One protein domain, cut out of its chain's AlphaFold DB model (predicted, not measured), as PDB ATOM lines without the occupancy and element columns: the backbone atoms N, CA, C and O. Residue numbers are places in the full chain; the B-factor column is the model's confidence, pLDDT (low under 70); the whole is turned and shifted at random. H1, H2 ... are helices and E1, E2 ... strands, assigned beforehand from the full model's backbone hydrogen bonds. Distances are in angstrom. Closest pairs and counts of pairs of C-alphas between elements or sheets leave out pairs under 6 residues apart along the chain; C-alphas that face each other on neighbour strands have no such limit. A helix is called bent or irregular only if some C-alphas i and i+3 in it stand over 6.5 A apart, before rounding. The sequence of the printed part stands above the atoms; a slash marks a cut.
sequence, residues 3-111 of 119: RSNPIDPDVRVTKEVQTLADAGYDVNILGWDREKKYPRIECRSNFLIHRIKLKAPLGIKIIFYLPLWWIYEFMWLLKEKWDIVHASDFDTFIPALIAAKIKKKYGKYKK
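What this domain is: This is residues 3 to 111 of the 119 residues of an uncharacterized protein of ANME-2 cluster archaeon (UniProt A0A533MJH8). A small sheet of three strands, with H1 over one face, makes one part of this domain; H3 and H4, two helices side by side and running the same way, make the other, next to the E1 edge of the sheet. The short H2 comes just before H3 at one end, and at the other end residues 105 to 111, of which 105 to 110 belong to H4, stick out free. The 109 printed residues include four named helices and three named strands, in the order H1 E1 E2 E3 H2 H3 H4. The sheet is mixed, in the order E1 E3 E2, and the class is mixed, helices and strands. The whole is compact, with a radius of gyration of the C-alphas of 14.5 A, and spans 45 by 32 by 21 A.

How they stand to each other: Start with H1, residues 11 to 22, and go on to the strands E1, residues 27 to 32, E2, residues 41 to 44, and E3, residues 47 to 52. H1 is on the sheet at a height of 9.2 A, taken from a local plane fitted to just 6 C-alphas of the sheet; this gives two layers, a helix on one face of a sheet. H1 is over E3 and only just over E1, on which 3 of its C-alphas fall, and it runs along the strands, at 18 degrees to E3 on the local plane. Its closest C-alphas to E1 are those of Ala 21 and Val 27, 6.3 A. E1 and E3 are parallel, at 20 degrees; look for N 50 and O 29, 2.7 A apart, within hydrogen-bond range. E2 and E3 form an antiparallel hairpin, at 157 degrees, with N 42 and O 49 at 2.8 A. Next, H2, residues 60 to 64, meets H3, residues 66 to 79, only through their link. H3 only grazes the sheet, with residues 69 to 77. It touches H4, residues 90 to 110, at a shallow tilt of 28 degrees, the same way; the closest C-alphas are those of Phe 74 and Pro 95, 5.7 A. H1 and H4 are apart. In H1 and H3 every O i to N i+4 pair is within hydrogen-bond range; H4 has 15 of 17, and H2 has 0 of 1 but 2 of 2 O i to N i+3 pairs.

Where its parts are: Find C-alpha 11 at (49.399, -39.726, 1.747); from there H1 runs 15.9 A to Asp 22. E1 runs 16.8 A, E2 9.6 A and E3 16.6 A. H2 runs 8.4 A, and H3 starts at C-alpha 66, (29.799, -30.872, -10.905), and runs 19.8 A. H4 runs 29.9 A to C-alpha 110 at (24.924, -60.939, -19.514); it is neither bent nor irregular, but only just: C-alphas 91 and 94 are 6.4 A apart.

The domain as a whole: The two C-alphas farthest apart are those of Gly 59 and Lys 111, at 45.5 A. The printed part has no cut, and no link is long. The mean pLDDT of the printed part is 72.5; look for values under 70 at, among others, residues 3 to 13 and 105 to 111.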
ATOM      1  N   ARG A   3      37.428 -39.712  -6.668       54.19
ATOM      2  CA  ARG A   3      37.520 -38.461  -5.900       54.19
ATOM      3  C   ARG A   3      37.238 -37.220  -6.756       54.19
ATOM      4  O   ARG A   3      37.714 -37.125  -7.890       54.19
ATOM      5  N   SER A   4      36.551 -36.245  -6.165       41.53
ATOM      6  CA  SER A   4      36.204 -34.944  -6.768       41.53
ATOM      7  C   SER A   4      37.151 -33.800  -6.391       41.53
ATOM      8  O   SER A   4      37.090 -32.719  -6.980       41.53
ATOM      9  N   ASN A   5      38.027 -33.997  -5.404       51.81
ATOM     10  CA  ASN A   5      39.039 -33.008  -5.034       51.81
ATOM     11  C   ASN A   5      40.347 -33.246  -5.829       51.81
ATOM     12  O   ASN A   5      40.604 -34.381  -6.241       51.81
ATOM     13  N   PRO A   6      41.196 -32.217  -6.050       44.38
ATOM     14  CA  PRO A   6      42.506 -32.384  -6.644       44.38
ATOM     15  C   PRO A   6      43.264 -33.415  -5.830       44.38
ATOM     16  O   PRO A   6      43.393 -33.281  -4.614       44.38
ATOM     17  N   ILE A   7      43.765 -34.431  -6.523       47.91
ATOM     18  CA  ILE A   7      44.771 -35.340  -5.988       47.91
ATOM     19  C   ILE A   7      46.074 -34.529  -5.905       47.91
ATOM     20  O   ILE A   7      46.990 -34.684  -6.711       47.91
ATOM     21  N   ASP A   8      46.134 -33.593  -4.965       46.19
ATOM     22  CA  ASP A   8      47.393 -33.338  -4.276       46.19
ATOM     23  C   ASP A   8      47.753 -34.642  -3.545       46.19
ATOM     24  O   ASP A   8      46.831 -35.418  -3.273       46.19
ATOM     25  N   PRO A   9      49.032 -34.987  -3.321       49.00
ATOM     26  CA  PRO A   9      49.421 -36.320  -2.875       49.00
ATOM     27  C   PRO A   9      48.930 -36.555  -1.445       49.00
ATOM     28  O   PRO A   9      49.661 -36.394  -0.469       49.00
ATOM     29  N   ASP A  10      47.661 -36.930  -1.319       56.19
ATOM     30  CA  ASP A  10      47.070 -37.355  -0.075       56.19
ATOM     31  C   ASP A  10      47.734 -38.686   0.253       56.19
ATOM     32  O   ASP A  10      47.537 -39.727  -0.393       56.19
ATOM     33  N   VAL A  11      48.608 -38.610   1.250       59.59
ATOM     34  CA  VAL A  11      49.399 -39.726   1.747       59.59
ATOM     35  C   VAL A  11      48.481 -40.885   2.152       59.59
ATOM     36  O   VAL A  11      48.897 -42.040   2.082       59.59
ATOM     37  N   ARG A  12      47.220 -40.614   2.523       69.25
ATOM     38  CA  ARG A  12      46.228 -41.639   2.867       69.25
ATOM     39  C   ARG A  12      45.795 -42.444   1.649       69.25
ATOM     40  O   ARG A  12      45.913 -43.663   1.672       69.25
ATOM     41  N   VAL A  13      45.373 -41.769   0.578       69.00
ATOM     42  CA  VAL A  13      44.948 -42.420  -0.676       69.00
ATOM     43  C   VAL A  13      46.088 -43.252  -1.248       69.00
ATOM     44  O   VAL A  13      45.896 -44.393  -1.660       69.00
ATOM     45  N   THR A  14      47.297 -42.695  -1.215       72.75
ATOM     46  CA  THR A  14      48.490 -43.386  -1.709       72.75
ATOM     47  C   THR A  14      48.773 -44.651  -0.899       72.75
ATOM     48  O   THR A  14      49.054 -45.688  -1.485       72.75
ATOM     49  N   LYS A  15      48.638 -44.610   0.435       76.81
ATOM     50  CA  LYS A  15      48.821 -45.786   1.305       76.81
ATOM     51  C   LYS A  15      47.742 -46.849   1.110       76.81
ATOM     52  O   LYS A  15      48.067 -48.032   1.076       76.81
ATOM     53  N   GLU A  16      46.479 -46.445   0.978       78.88
ATOM     54  CA  GLU A  16      45.363 -47.367   0.720       78.88
ATOM     55  C   GLU A  16      45.573 -48.114  -0.599       78.88
ATOM     56  O   GLU A  16      45.493 -49.341  -0.652       78.88
ATOM     57  N   VAL A  17      45.911 -47.370  -1.652       78.00
ATOM     58  CA  VAL A  17      46.159 -47.934  -2.979       78.00
ATOM     59  C   VAL A  17      47.406 -48.806  -2.976       78.00
ATOM     60  O   VAL A  17      47.358 -49.901  -3.522       78.00
ATOM     61  N   GLN A  18      48.488 -48.366  -2.330       80.06
ATOM     62  CA  GLN A  18      49.713 -49.153  -2.224       80.06
ATOM     63  C   GLN A  18      49.453 -50.479  -1.506       80.06
ATOM     64  O   GLN A  18      49.866 -51.517  -1.998       80.06
ATOM     65  N   THR A  19      48.690 -50.470  -0.411       81.62
ATOM     66  CA  THR A  19      48.353 -51.697   0.331       81.62
ATOM     67  C   THR A  19      47.548 -52.676  -0.528       81.62
ATOM     68  O   THR A  19      47.795 -53.878  -0.501       81.62
ATOM     69  N   LEU A  20      46.588 -52.174  -1.313       80.06
ATOM     70  CA  LEU A  20      45.804 -53.000  -2.237       80.06
ATOM     71  C   LEU A  20      46.657 -53.536  -3.392       80.06
ATOM     72  O   LEU A  20      46.519 -54.695  -3.777       80.06
ATOM     73  N   ALA A  21      47.552 -52.707  -3.918       81.50
ATOM     74  CA  ALA A  21      48.449 -53.079  -4.998       81.50
ATOM     75  C   ALA A  21      49.491 -54.117  -4.543       81.50
ATOM     76  O   ALA A  21      49.736 -55.093  -5.246       81.50
ATOM     77  N   ASP A  22      50.037 -53.964  -3.334       81.50
ATOM     78  CA  ASP A  22      50.948 -54.928  -2.703       81.50
ATOM     79  C   ASP A  22      50.247 -56.262  -2.397       81.50
ATOM     80  O   ASP A  22      50.875 -57.317  -2.417       81.50
ATOM     81  N   ALA A  23      48.927 -56.237  -2.186       83.06
ATOM     82  CA  ALA A  23      48.094 -57.434  -2.086       83.06
ATOM     83  C   ALA A  23      47.785 -58.093  -3.452       83.06
ATOM     84  O   ALA A  23      47.070 -59.094  -3.497       83.06
ATOM     85  N   GLY A  24      48.318 -57.562  -4.560       81.38
ATOM     86  CA  GLY A  24      48.187 -58.125  -5.907       81.38
ATOM     87  C   GLY A  24      46.926 -57.701  -6.665       81.38
ATOM     88  O   GLY A  24      46.596 -58.310  -7.683       81.38
ATOM     89  N   TYR A  25      46.208 -56.679  -6.189       79.38
ATOM     90  CA  TYR A  25      45.051 -56.134  -6.899       79.38
ATOM     91  C   TYR A  25      45.472 -55.065  -7.909       79.38
ATOM     92  O   TYR A  25      46.290 -54.200  -7.610       79.38
ATOM     93  N   ASP A  26      44.846 -55.076  -9.087       78.06
ATOM     94  CA  ASP A  26      44.997 -54.003 -10.067       78.06
ATOM     95  C   ASP A  26      44.111 -52.812  -9.670       78.06
ATOM     96  O   ASP A  26      42.874 -52.904  -9.655       78.06
ATOM     97  N   VAL A  27      44.738 -51.704  -9.268       79.06
ATOM     98  CA  VAL A  27      44.036 -50.542  -8.717       79.06
ATOM     99  C   VAL A  27      44.051 -49.383  -9.703       79.06
ATOM    100  O   VAL A  27      45.078 -48.759  -9.963       79.06
ATOM    101  N   ASN A  28      42.853 -49.021 -10.163       81.88
ATOM    102  CA  ASN A  28      42.617 -47.822 -10.960       81.88
ATOM    103  C   ASN A  28      42.025 -46.701 -10.094       81.88
ATOM    104  O   ASN A  28      40.998 -46.866  -9.415       81.88
ATOM    105  N   ILE A  29      42.662 -45.535 -10.123       80.69
ATOM    106  CA  ILE A  29      42.200 -44.316  -9.454       80.69
ATOM    107  C   ILE A  29      41.667 -43.355 -10.508       80.69
ATOM    108  O   ILE A  29      42.354 -43.081 -11.484       80.69
ATOM    109  N   LEU A  30      40.476 -42.801 -10.294       82.00
ATOM    110  CA  LEU A  30      39.943 -41.696 -11.079       82.00
ATOM    111  C   LEU A  30      39.883 -40.438 -10.206       82.00
ATOM    112  O   LEU A  30      39.319 -40.462  -9.112       82.00
ATOM    113  N   GLY A  31      40.444 -39.336 -10.695       79.38
ATOM    114  CA  GLY A  31      40.437 -38.056  -9.995       79.38
ATOM    115  C   GLY A  31      40.202 -36.858 -10.900       79.38
ATOM    116  O   GLY A  31      40.485 -36.878 -12.104       79.38
ATOM    117  N   TRP A  32      39.702 -35.785 -10.296       78.75
ATOM    118  CA  TRP A  32      39.511 -34.512 -10.972       78.75
ATOM    119  C   TRP A  32      40.714 -33.586 -10.760       78.75
ATOM    120  O   TRP A  32      40.921 -33.042  -9.678       78.75
ATOM    121  N   ASP A  33      41.511 -33.361 -11.808       75.62
ATOM    122  CA  ASP A  33      42.576 -32.356 -11.788       75.62
ATOM    123  C   ASP A  33      42.043 -31.000 -12.276       75.62
ATOM    124  O   ASP A  33      42.022 -30.695 -13.477       75.62
ATOM    125  N   ARG A  34      41.612 -30.179 -11.311       68.31
ATOM    126  CA  ARG A  34      41.080 -28.824 -11.535       68.31
ATOM    127  C   ARG A  34      42.148 -27.830 -12.001       68.31
ATOM    128  O   ARG A  34      41.827 -26.883 -12.720       68.31
ATOM    129  N   GLU A  35      43.404 -28.054 -11.617       64.44
ATOM    130  CA  GLU A  35      44.536 -27.158 -11.891       64.44
ATOM    131  C   GLU A  35      45.268 -27.511 -13.194       64.44
ATOM    132  O   GLU A  35      46.106 -26.741 -13.661       64.44
ATOM    133  N   LYS A  36      44.931 -28.653 -13.816       64.38
ATOM    134  CA  LYS A  36      45.631 -29.243 -14.978       64.38
ATOM    135  C   LYS A  36      47.125 -29.505 -14.733       64.38
ATOM    136  O   LYS A  36      47.873 -29.704 -15.700       64.38
ATOM    137  N   LYS A  37      47.543 -29.508 -13.469       63.19
ATOM    138  CA  LYS A  37      48.939 -29.489 -13.027       63.19
ATOM    139  C   LYS A  37      49.633 -30.838 -13.220       63.19
ATOM    140  O   LYS A  37      50.842 -30.878 -13.422       63.19
ATOM    141  N   TYR A  38      48.874 -31.931 -13.236       67.31
ATOM    142  CA  TYR A  38      49.396 -33.300 -13.260       67.31
ATOM    143  C   TYR A  38      49.108 -33.993 -14.596       67.31
ATOM    144  O   TYR A  38      48.221 -33.554 -15.321       67.31
ATOM    145  N   PRO A  39      49.846 -35.038 -15.009       70.38
ATOM    146  CA  PRO A  39      49.554 -35.781 -16.241       70.38
ATOM    147  C   PRO A  39      48.161 -36.444 -16.209       70.38
ATOM    148  O   PRO A  39      47.623 -36.737 -15.148       70.38
ATOM    149  N   ARG A  40      47.546 -36.657 -17.388       69.81
ATOM    150  CA  ARG A  40      46.194 -37.261 -17.504       69.81
ATOM    151  C   ARG A  40      46.153 -38.717 -17.056       69.81
ATOM    152  O   ARG A  40      45.123 -39.186 -16.592       69.81
ATOM    153  N   ILE A  41      47.241 -39.433 -17.286       77.00
ATOM    154  CA  ILE A  41      47.427 -40.811 -16.862       77.00
ATOM    155  C   ILE A  41      48.790 -40.826 -16.193       77.00
ATOM    156  O   ILE A  41      49.772 -40.370 -16.781       77.00
ATOM    157  N   GLU A  42      48.827 -41.283 -14.957       75.56
ATOM    158  CA  GLU A  42      50.043 -41.438 -14.181       75.56
ATOM    159  C   GLU A  42      50.157 -42.918 -13.833       75.56
ATOM    160  O   GLU A  42      49.331 -43.452 -13.095       75.56
ATOM    161  N   CYS A  43      51.152 -43.585 -14.413       72.25
ATOM    162  CA  CYS A  43      51.494 -44.942 -14.025       72.25
ATOM    163  C   CYS A  43      52.471 -44.853 -12.855       72.25
ATOM    164  O   CYS A  43      53.573 -44.314 -12.996       72.25
ATOM    165  N   ARG A  44      52.044 -45.328 -11.688       69.12
ATOM    166  CA  ARG A  44      52.924 -45.584 -10.547       69.12
ATOM    167  C   ARG A  44      53.124 -47.088 -10.462       69.12
ATOM    168  O   ARG A  44      52.275 -47.828 -10.939       69.12
ATOM    169  N   SER A  45      54.249 -47.517  -9.893       62.28
ATOM    170  CA  SER A  45      54.805 -48.871 -10.034       62.28
ATOM    171  C   SER A  45      53.775 -50.007 -10.045       62.28
ATOM    172  O   SER A  45      53.915 -50.908 -10.864       62.28
ATOM    173  N   ASN A  46      52.723 -49.929  -9.213       72.06
ATOM    174  CA  ASN A  46      51.699 -50.968  -9.100       72.06
ATOM    175  C   ASN A  46      50.241 -50.455  -9.247       72.06
ATOM    176  O   ASN A  46      49.312 -51.172  -8.887       72.06
ATOM    177  N   PHE A  47      50.004 -49.222  -9.715       77.12
ATOM    178  CA  PHE A  47      48.642 -48.687  -9.889       77.12
ATOM    179  C   PHE A  47      48.559 -47.555 -10.921       77.12
ATOM    180  O   PHE A  47      49.514 -46.803 -11.144       77.12
ATOM    181  N   LEU A  48      47.378 -47.389 -11.520       78.94
ATOM    182  CA  LEU A  48      47.122 -46.371 -12.541       78.94
ATOM    183  C   LEU A  48      46.242 -45.250 -11.992       78.94
ATOM    184  O   LEU A  48      45.151 -45.476 -11.464       78.94
ATOM    185  N   ILE A  49      46.694 -44.009 -12.166       80.06
ATOM    186  CA  ILE A  49      45.922 -42.813 -11.828       80.06
ATOM    187  C   ILE A  49      45.440 -42.152 -13.114       80.06
ATOM    188  O   ILE A  49      46.220 -41.605 -13.890       80.06
ATOM    189  N   HIS A  50      44.133 -42.141 -13.308       80.25
ATOM    190  CA  HIS A  50      43.443 -41.397 -14.345       80.25
ATOM    191  C   HIS A  50      42.986 -40.055 -13.778       80.25
ATOM    192  O   HIS A  50      42.188 -39.983 -12.845       80.25
ATOM    193  N   ARG A  51      43.486 -38.967 -14.358       79.31
ATOM    194  CA  ARG A  51      43.136 -37.600 -13.979       79.31
ATOM    195  C   ARG A  51      42.465 -36.888 -15.140       79.31
ATOM    196  O   ARG A  51      43.050 -36.719 -16.217       79.31
ATOM    197  N   ILE A  52      41.255 -36.392 -14.916       77.00
ATOM    198  CA  ILE A  52      40.626 -35.496 -15.887       77.00
ATOM    199  C   ILE A  52      41.145 -34.089 -15.662       77.00
ATOM    200  O   ILE A  52      40.910 -33.481 -14.624       77.00
ATOM    201  N   LYS A  53      41.763 -33.539 -16.703       72.25
ATOM    202  CA  LYS A  53      42.196 -32.141 -16.775       72.25
ATOM    203  C   LYS A  53      41.042 -31.205 -17.131       72.25
ATOM    204  O   LYS A  53      41.093 -30.529 -18.166       72.25
ATOM    205  N   LEU A  54      39.980 -31.192 -16.333       69.31
ATOM    206  CA  LEU A  54      38.850 -30.294 -16.556       69.31
ATOM    207  C   LEU A  54      39.035 -29.053 -15.683       69.31
ATOM    208  O   LEU A  54      38.930 -29.123 -14.463       69.31
ATOM    209  N   LYS A  55      39.352 -27.920 -16.329       66.31
ATOM    210  CA  LYS A  55      39.594 -26.644 -15.643       66.31
ATOM    211  C   LYS A  55      38.282 -26.172 -15.036       66.31
ATOM    212  O   LYS A  55      37.344 -25.882 -15.775       66.31
ATOM    213  N   ALA A  56      38.245 -26.078 -13.715       68.44
ATOM    214  CA  ALA A  56      37.089 -25.599 -12.981       68.44
ATOM    215  C   ALA A  56      37.473 -24.332 -12.208       68.44
ATOM    216  O   ALA A  56      38.508 -24.328 -11.539       68.44
ATOM    217  N   PRO A  57      36.694 -23.245 -12.307       68.31
ATOM    218  CA  PRO A  57      36.905 -22.067 -11.481       68.31
ATOM    219  C   PRO A  57      36.653 -22.398 -10.003       68.31
ATOM    220  O   PRO A  57      35.707 -23.111  -9.672       68.31
ATOM    221  N   LEU A  58      37.486 -21.849  -9.116       63.97
ATOM    222  CA  LEU A  58      37.267 -21.893  -7.669       63.97
ATOM    223  C   LEU A  58      36.057 -21.014  -7.288       63.97
ATOM    224  O   LEU A  58      35.871 -19.931  -7.844       63.97
ATOM    225  N   GLY A  59      35.232 -21.486  -6.346       73.00
ATOM    226  CA  GLY A  59      34.027 -20.797  -5.853       73.00
ATOM    227  C   GLY A  59      32.706 -21.410  -6.339       73.00
ATOM    228  O   GLY A  59      32.689 -22.499  -6.905       73.00
ATOM    229  N   ILE A  60      31.584 -20.702  -6.146       74.19
ATOM    230  CA  ILE A  60      30.208 -21.181  -6.439       74.19
ATOM    231  C   ILE A  60      30.038 -21.650  -7.893       74.19
ATOM    232  O   ILE A  60      29.253 -22.551  -8.174       74.19
ATOM    233  N   LYS A  61      30.828 -21.103  -8.825       75.06
ATOM    234  CA  LYS A  61      30.809 -21.498 -10.240       75.06
ATOM    235  C   LYS A  61      31.176 -22.973 -10.466       75.06
ATOM    236  O   LYS A  61      30.833 -23.499 -11.521       75.06
ATOM    237  N   ILE A  62      31.802 -23.651  -9.495       76.19
ATOM    238  CA  ILE A  62      32.079 -25.096  -9.552       76.19
ATOM    239  C   ILE A  62      30.799 -25.934  -9.662       76.19
ATOM    240  O   ILE A  62      30.828 -27.005 -10.261       76.19
ATOM    241  N   ILE A  63      29.665 -25.430  -9.161       77.94
ATOM    242  CA  ILE A  63      28.395 -26.164  -9.162       77.94
ATOM    243  C   ILE A  63      27.899 -26.476 -10.578       77.94
ATOM    244  O   ILE A  63      27.254 -27.493 -10.785       77.94
ATOM    245  N   PHE A  64      28.265 -25.656 -11.571       81.06
ATOM    246  CA  PHE A  64      27.957 -25.915 -12.981       81.06
ATOM    247  C   PHE A  64      28.849 -26.999 -13.594       81.06
ATOM    248  O   PHE A  64      28.465 -27.635 -14.571       81.06
ATOM    249  N   TYR A  65      30.031 -27.229 -13.021       79.56
ATOM    250  CA  TYR A  65      30.976 -28.242 -13.482       79.56
ATOM    251  C   TYR A  65      30.787 -29.592 -12.781       79.56
ATOM    252  O   TYR A  65      31.197 -30.607 -13.339       79.56
ATOM    253  N   LEU A  66      30.130 -29.628 -11.613       78.88
ATOM    254  CA  LEU A  66      29.799 -30.872 -10.905       78.88
ATOM    255  C   LEU A  66      28.947 -31.837 -11.756       78.88
ATOM    256  O   LEU A  66      29.342 -32.995 -11.873       78.88
ATOM    257  N   PRO A  67      27.865 -31.408 -12.444       83.31
ATOM    258  CA  PRO A  67      27.123 -32.291 -13.342       83.31
ATOM    259  C   PRO A  67      27.974 -32.843 -14.491       83.31
ATOM    260  O   PRO A  67      27.831 -34.007 -14.854       83.31
ATOM    261  N   LEU A  68      28.883 -32.035 -15.056       83.00
ATOM    262  CA  LEU A  68      29.799 -32.498 -16.106       83.00
ATOM    263  C   LEU A  68      30.765 -33.558 -15.569       83.00
ATOM    264  O   LEU A  68      31.008 -34.564 -16.240       83.00
ATOM    265  N   TRP A  69      31.301 -33.337 -14.368       81.81
ATOM    266  CA  TRP A  69      32.142 -34.304 -13.674       81.81
ATOM    267  C   TRP A  69      31.386 -35.615 -13.422       81.81
ATOM    268  O   TRP A  69      31.885 -36.669 -13.806       81.81
ATOM    269  N   TRP A  70      30.152 -35.556 -12.912       83.31
ATOM    270  CA  TRP A  70      29.317 -36.741 -12.688       83.31
ATOM    271  C   TRP A  70      29.033 -37.528 -13.964       83.31
ATOM    272  O   TRP A  70      29.131 -38.753 -13.959       83.31
ATOM    273  N   ILE A  71      28.697 -36.849 -15.067       83.75
ATOM    274  CA  ILE A  71      28.459 -37.514 -16.356       83.75
ATOM    275  C   ILE A  71      29.731 -38.219 -16.819       83.75
ATOM    276  O   ILE A  71      29.672 -39.370 -17.252       83.75
ATOM    277  N   TYR A  72      30.884 -37.558 -16.716       84.44
ATOM    278  CA  TYR A  72      32.140 -38.188 -17.095       84.44
ATOM    279  C   TYR A  72      32.458 -39.384 -16.203       84.44
ATOM    280  O   TYR A  72      32.750 -40.458 -16.726       84.44
ATOM    281  N   GLU A  73      32.419 -39.210 -14.881       84.25
ATOM    282  CA  GLU A  73      32.672 -40.268 -13.902       84.25
ATOM    283  C   GLU A  73      31.790 -41.483 -14.195       84.25
ATOM    284  O   GLU A  73      32.276 -42.610 -14.307       84.25
ATOM    285  N   PHE A  74      30.501 -41.240 -14.418       84.25
ATOM    286  CA  PHE A  74      29.532 -42.269 -14.749       84.25
ATOM    287  C   PHE A  74      29.864 -42.989 -16.064       84.25
ATOM    288  O   PHE A  74      29.889 -44.220 -16.105       84.25
ATOM    289  N   MET A  75      30.171 -42.254 -17.138       83.94
ATOM    290  CA  MET A  75      30.575 -42.858 -18.414       83.94
ATOM    291  C   MET A  75      31.881 -43.648 -18.295       83.94
ATOM    292  O   MET A  75      31.997 -44.729 -18.876       83.94
ATOM    293  N   TRP A  76      32.855 -43.135 -17.542       84.12
ATOM    294  CA  TRP A  76      34.126 -43.810 -17.301       84.12
ATOM    295  C   TRP A  76      33.903 -45.124 -16.551       84.12
ATOM    296  O   TRP A  76      34.377 -46.166 -16.996       84.12
ATOM    297  N   LEU A  77      33.077 -45.115 -15.502       83.31
ATOM    298  CA  LEU A  77      32.713 -46.327 -14.766       83.31
ATOM    299  C   LEU A  77      31.952 -47.351 -15.607       83.31
ATOM    300  O   LEU A  77      32.083 -48.552 -15.369       83.31
ATOM    301  N   LEU A  78      31.141 -46.913 -16.566       81.44
ATOM    302  CA  LEU A  78      30.458 -47.831 -17.476       81.44
ATOM    303  C   LEU A  78      31.404 -48.427 -18.525       81.44
ATOM    304  O   LEU A  78      31.209 -49.577 -18.926       81.44
ATOM    305  N   LYS A  79      32.406 -47.661 -18.969       82.94
ATOM    306  CA  LYS A  79      33.385 -48.092 -19.974       82.94
ATOM    307  C   LYS A  79      34.457 -49.007 -19.382       82.94
ATOM    308  O   LYS A  79      34.842 -49.979 -20.028       82.94
ATOM    309  N   GLU A  80      34.925 -48.696 -18.179       80.50
ATOM    310  CA  GLU A  80      36.045 -49.386 -17.550       80.50
ATOM    311  C   GLU A  80      35.625 -50.727 -16.937       80.50
ATOM    312  O   GLU A  80      34.519 -50.885 -16.395       80.50
ATOM    313  N   LYS A  81      36.508 -51.726 -16.995       76.44
ATOM    314  CA  LYS A  81      36.284 -53.001 -16.302       76.44
ATOM    315  C   LYS A  81      36.801 -52.879 -14.872       76.44
ATOM    316  O   LYS A  81      37.911 -52.441 -14.632       76.44
ATOM    317  N   TRP A  82      35.944 -53.223 -13.924       79.12
ATOM    318  CA  TRP A  82      36.232 -53.141 -12.498       79.12
ATOM    319  C   TRP A  82      35.251 -54.048 -11.767       79.12
ATOM    320  O   TRP A  82      34.075 -54.107 -12.156       79.12
ATOM    321  N   ASP A  83      35.747 -54.721 -10.735       74.19
ATOM    322  CA  ASP A  83      34.976 -55.605  -9.856       74.19
ATOM    323  C   ASP A  83      34.544 -54.884  -8.576       74.19
ATOM    324  O   ASP A  83      33.429 -55.077  -8.088       74.19
ATOM    325  N   ILE A  84      35.401 -53.989  -8.074       76.25
ATOM    326  CA  ILE A  84      35.175 -53.199  -6.864       76.25
ATOM    327  C   ILE A  84      35.353 -51.719  -7.197       76.25
ATOM    328  O   ILE A  84      36.344 -51.316  -7.804       76.25
ATOM    329  N   VAL A  85      34.392 -50.898  -6.775       79.44
ATOM    330  CA  VAL A  85      34.490 -49.437  -6.829       79.44
ATOM    331  C   VAL A  85      34.496 -48.891  -5.407       79.44
ATOM    332  O   VAL A  85      33.629 -49.217  -4.601       79.44
ATOM    333  N   HIS A  86      35.488 -48.061  -5.104       76.38
ATOM    334  CA  HIS A  86      35.575 -47.337  -3.844       76.38
ATOM    335  C   HIS A  86      35.420 -45.844  -4.146       76.38
ATOM    336  O   HIS A  86      36.333 -45.227  -4.693       76.38
ATOM    337  N   ALA A  87      34.237 -45.294  -3.882       76.69
ATOM    338  CA  ALA A  87      33.976 -43.862  -3.979       76.69
ATOM    339  C   ALA A  87      34.234 -43.241  -2.613       76.69
ATOM    340  O   ALA A  87      33.771 -43.769  -1.601       76.69
ATOM    341  N   SER A  88      34.994 -42.157  -2.586       67.81
ATOM    342  CA  SER A  88      35.528 -41.666  -1.322       67.81
ATOM    343  C   SER A  88      35.050 -40.263  -0.955       67.81
ATOM    344  O   SER A  88      35.199 -39.866   0.199       67.81
ATOM    345  N   ASP A  89      34.437 -39.548  -1.900       71.62
ATOM    346  CA  ASP A  89      33.700 -38.311  -1.639       71.62
ATOM    347  C   ASP A  89      32.191 -38.527  -1.832       71.62
ATOM    348  O   ASP A  89      31.762 -39.326  -2.670       71.62
ATOM    349  N   PHE A  90      31.364 -37.799  -1.077       63.97
ATOM    350  CA  PHE A  90      29.902 -37.945  -1.125       63.97
ATOM    351  C   PHE A  90      29.308 -37.588  -2.497       63.97
ATOM    352  O   PHE A  90      28.357 -38.219  -2.957       63.97
ATOM    353  N   ASP A  91      29.897 -36.616  -3.184       68.06
ATOM    354  CA  ASP A  91      29.492 -36.196  -4.523       68.06
ATOM    355  C   ASP A  91      29.886 -37.209  -5.611       68.06
ATOM    356  O   ASP A  91      29.196 -37.286  -6.623       68.06
ATOM    357  N   THR A  92      30.907 -38.041  -5.384       69.94
ATOM    358  CA  THR A  92      31.254 -39.194  -6.251       69.94
ATOM    359  C   THR A  92      30.464 -40.462  -5.907       69.94
ATOM    360  O   THR A  92      30.281 -41.362  -6.726       69.94
ATOM    361  N   PHE A  93      29.932 -40.549  -4.685       76.12
ATOM    362  CA  PHE A  93      29.261 -41.754  -4.201       76.12
ATOM    363  C   PHE A  93      27.979 -42.075  -4.979       76.12
ATOM    364  O   PHE A  93      27.757 -43.224  -5.368       76.12
ATOM    365  N   ILE A  94      27.138 -41.069  -5.235       77.12
ATOM    366  CA  ILE A  94      25.864 -41.239  -5.952       77.12
ATOM    367  C   ILE A  94      26.080 -41.749  -7.391       77.12
ATOM    368  O   ILE A  94      25.520 -42.802  -7.723       77.12
ATOM    369  N   PRO A  95      26.875 -41.080  -8.256       77.44
ATOM    370  CA  PRO A  95      27.122 -41.570  -9.613       77.44
ATOM    371  C   PRO A  95      27.795 -42.949  -9.614       77.44
ATOM    372  O   PRO A  95      27.391 -43.818 -10.398       77.44
ATOM    373  N   ALA A  96      28.729 -43.207  -8.693       80.75
ATOM    374  CA  ALA A  96      29.371 -44.512  -8.564       80.75
ATOM    375  C   ALA A  96      28.391 -45.633  -8.189       80.75
ATOM    376  O   ALA A  96      28.420 -46.713  -8.787       80.75
ATOM    377  N   LEU A  97      27.477 -45.381  -7.250       80.94
ATOM    378  CA  LEU A  97      26.468 -46.353  -6.831       80.94
ATOM    379  C   LEU A  97      25.486 -46.676  -7.963       80.94
ATOM    380  O   LEU A  97      25.147 -47.845  -8.184       80.94
ATOM    381  N   ILE A  98      25.040 -45.656  -8.703       83.12
ATOM    382  CA  ILE A  98      24.149 -45.838  -9.856       83.12
ATOM    383  C   ILE A  98      24.864 -46.659 -10.937       83.12
ATOM    384  O   ILE A  98      24.301 -47.648 -11.420       83.12
ATOM    385  N   ALA A  99      26.119 -46.327 -11.263       84.00
ATOM    386  CA  ALA A  99      26.929 -47.084 -12.217       84.00
ATOM    387  C   ALA A  99      27.118 -48.543 -11.774       84.00
ATOM    388  O   ALA A  99      26.921 -49.462 -12.573       84.00
ATOM    389  N   ALA A 100      27.403 -48.779 -10.490       82.25
ATOM    390  CA  ALA A 100      27.526 -50.119  -9.921       82.25
ATOM    391  C   ALA A 100      26.237 -50.929 -10.050       82.25
ATOM    392  O   ALA A 100      26.258 -52.092 -10.464       82.25
ATOM    393  N   LYS A 101      25.089 -50.316  -9.742       81.94
ATOM    394  CA  LYS A 101      23.780 -50.972  -9.841       81.94
ATOM    395  C   LYS A 101      23.443 -51.321 -11.289       81.94
ATOM    396  O   LYS A 101      22.961 -52.427 -11.549       81.94
ATOM    397  N   ILE A 102      23.741 -50.422 -12.225       81.25
ATOM    398  CA  ILE A 102      23.552 -50.639 -13.661       81.25
ATOM    399  C   ILE A 102      24.470 -51.758 -14.153       81.25
ATOM    400  O   ILE A 102      23.978 -52.721 -14.735       81.25
ATOM    401  N   LYS A 103      25.769 -51.715 -13.853       76.56
ATOM    402  CA  LYS A 103      26.729 -52.746 -14.274       76.56
ATOM    403  C   LYS A 103      26.429 -54.109 -13.652       76.56
ATOM    404  O   LYS A 103      26.536 -55.117 -14.338       76.56
ATOM    405  N   LYS A 104      25.947 -54.166 -12.404       70.69
ATOM    406  CA  LYS A 104      25.454 -55.406 -11.772       70.69
ATOM    407  C   LYS A 104      24.188 -55.924 -12.454       70.69
ATOM    408  O   LYS A 104      24.036 -57.133 -12.618       70.69
ATOM    409  N   LYS A 105      23.288 -55.029 -12.873       60.50
ATOM    410  CA  LYS A 105      22.093 -55.379 -13.650       60.50
ATOM    411  C   LYS A 105      22.503 -55.919 -15.025       60.50
ATOM    412  O   LYS A 105      22.147 -57.047 -15.333       60.50
ATOM    413  N   TYR A 106      23.341 -55.217 -15.788       56.84
ATOM    414  CA  TYR A 106      23.890 -55.697 -17.064       56.84
ATOM    415  C   TYR A 106      24.738 -56.962 -16.920       56.84
ATOM    416  O   TYR A 106      24.682 -57.817 -17.790       56.84
ATOM    417  N   GLY A 107      25.476 -57.128 -15.825       51.75
ATOM    418  CA  GLY A 107      26.204 -58.351 -15.493       51.75
ATOM    419  C   GLY A 107      25.266 -59.520 -15.196       51.75
ATOM    420  O   GLY A 107      25.557 -60.637 -15.605       51.75
ATOM    421  N   LYS A 108      24.104 -59.269 -14.571       44.19
ATOM    422  CA  LYS A 108      23.015 -60.252 -14.433       44.19
ATOM    423  C   LYS A 108      22.341 -60.571 -15.775       44.19
ATOM    424  O   LYS A 108      22.097 -61.740 -16.030       44.19
ATOM    425  N   TYR A 109      22.101 -59.580 -16.640       40.09
ATOM    426  CA  TYR A 109      21.539 -59.797 -17.986       40.09
ATOM    427  C   TYR A 109      22.541 -60.451 -18.960       40.09
ATOM    428  O   TYR A 109      22.133 -61.226 -19.817       40.09
ATOM    429  N   LYS A 110      23.853 -60.204 -18.815       38.06
ATOM    430  CA  LYS A 110      24.924 -60.939 -19.514       38.06
ATOM    431  C   LYS A 110      25.203 -62.306 -18.889       38.06
ATOM    432  O   LYS A 110      25.675 -63.192 -19.589       38.06
ATOM    433  N   LYS A 111      24.840 -62.532 -17.621       37.16
ATOM    434  CA  LYS A 111      24.677 -63.872 -17.027       37.16
ATOM    435  C   LYS A 111      23.376 -64.539 -17.513       37.16
ATOM    436  O   LYS A 111      22.661 -65.168 -16.743       37.16
TER     437      LYS A 111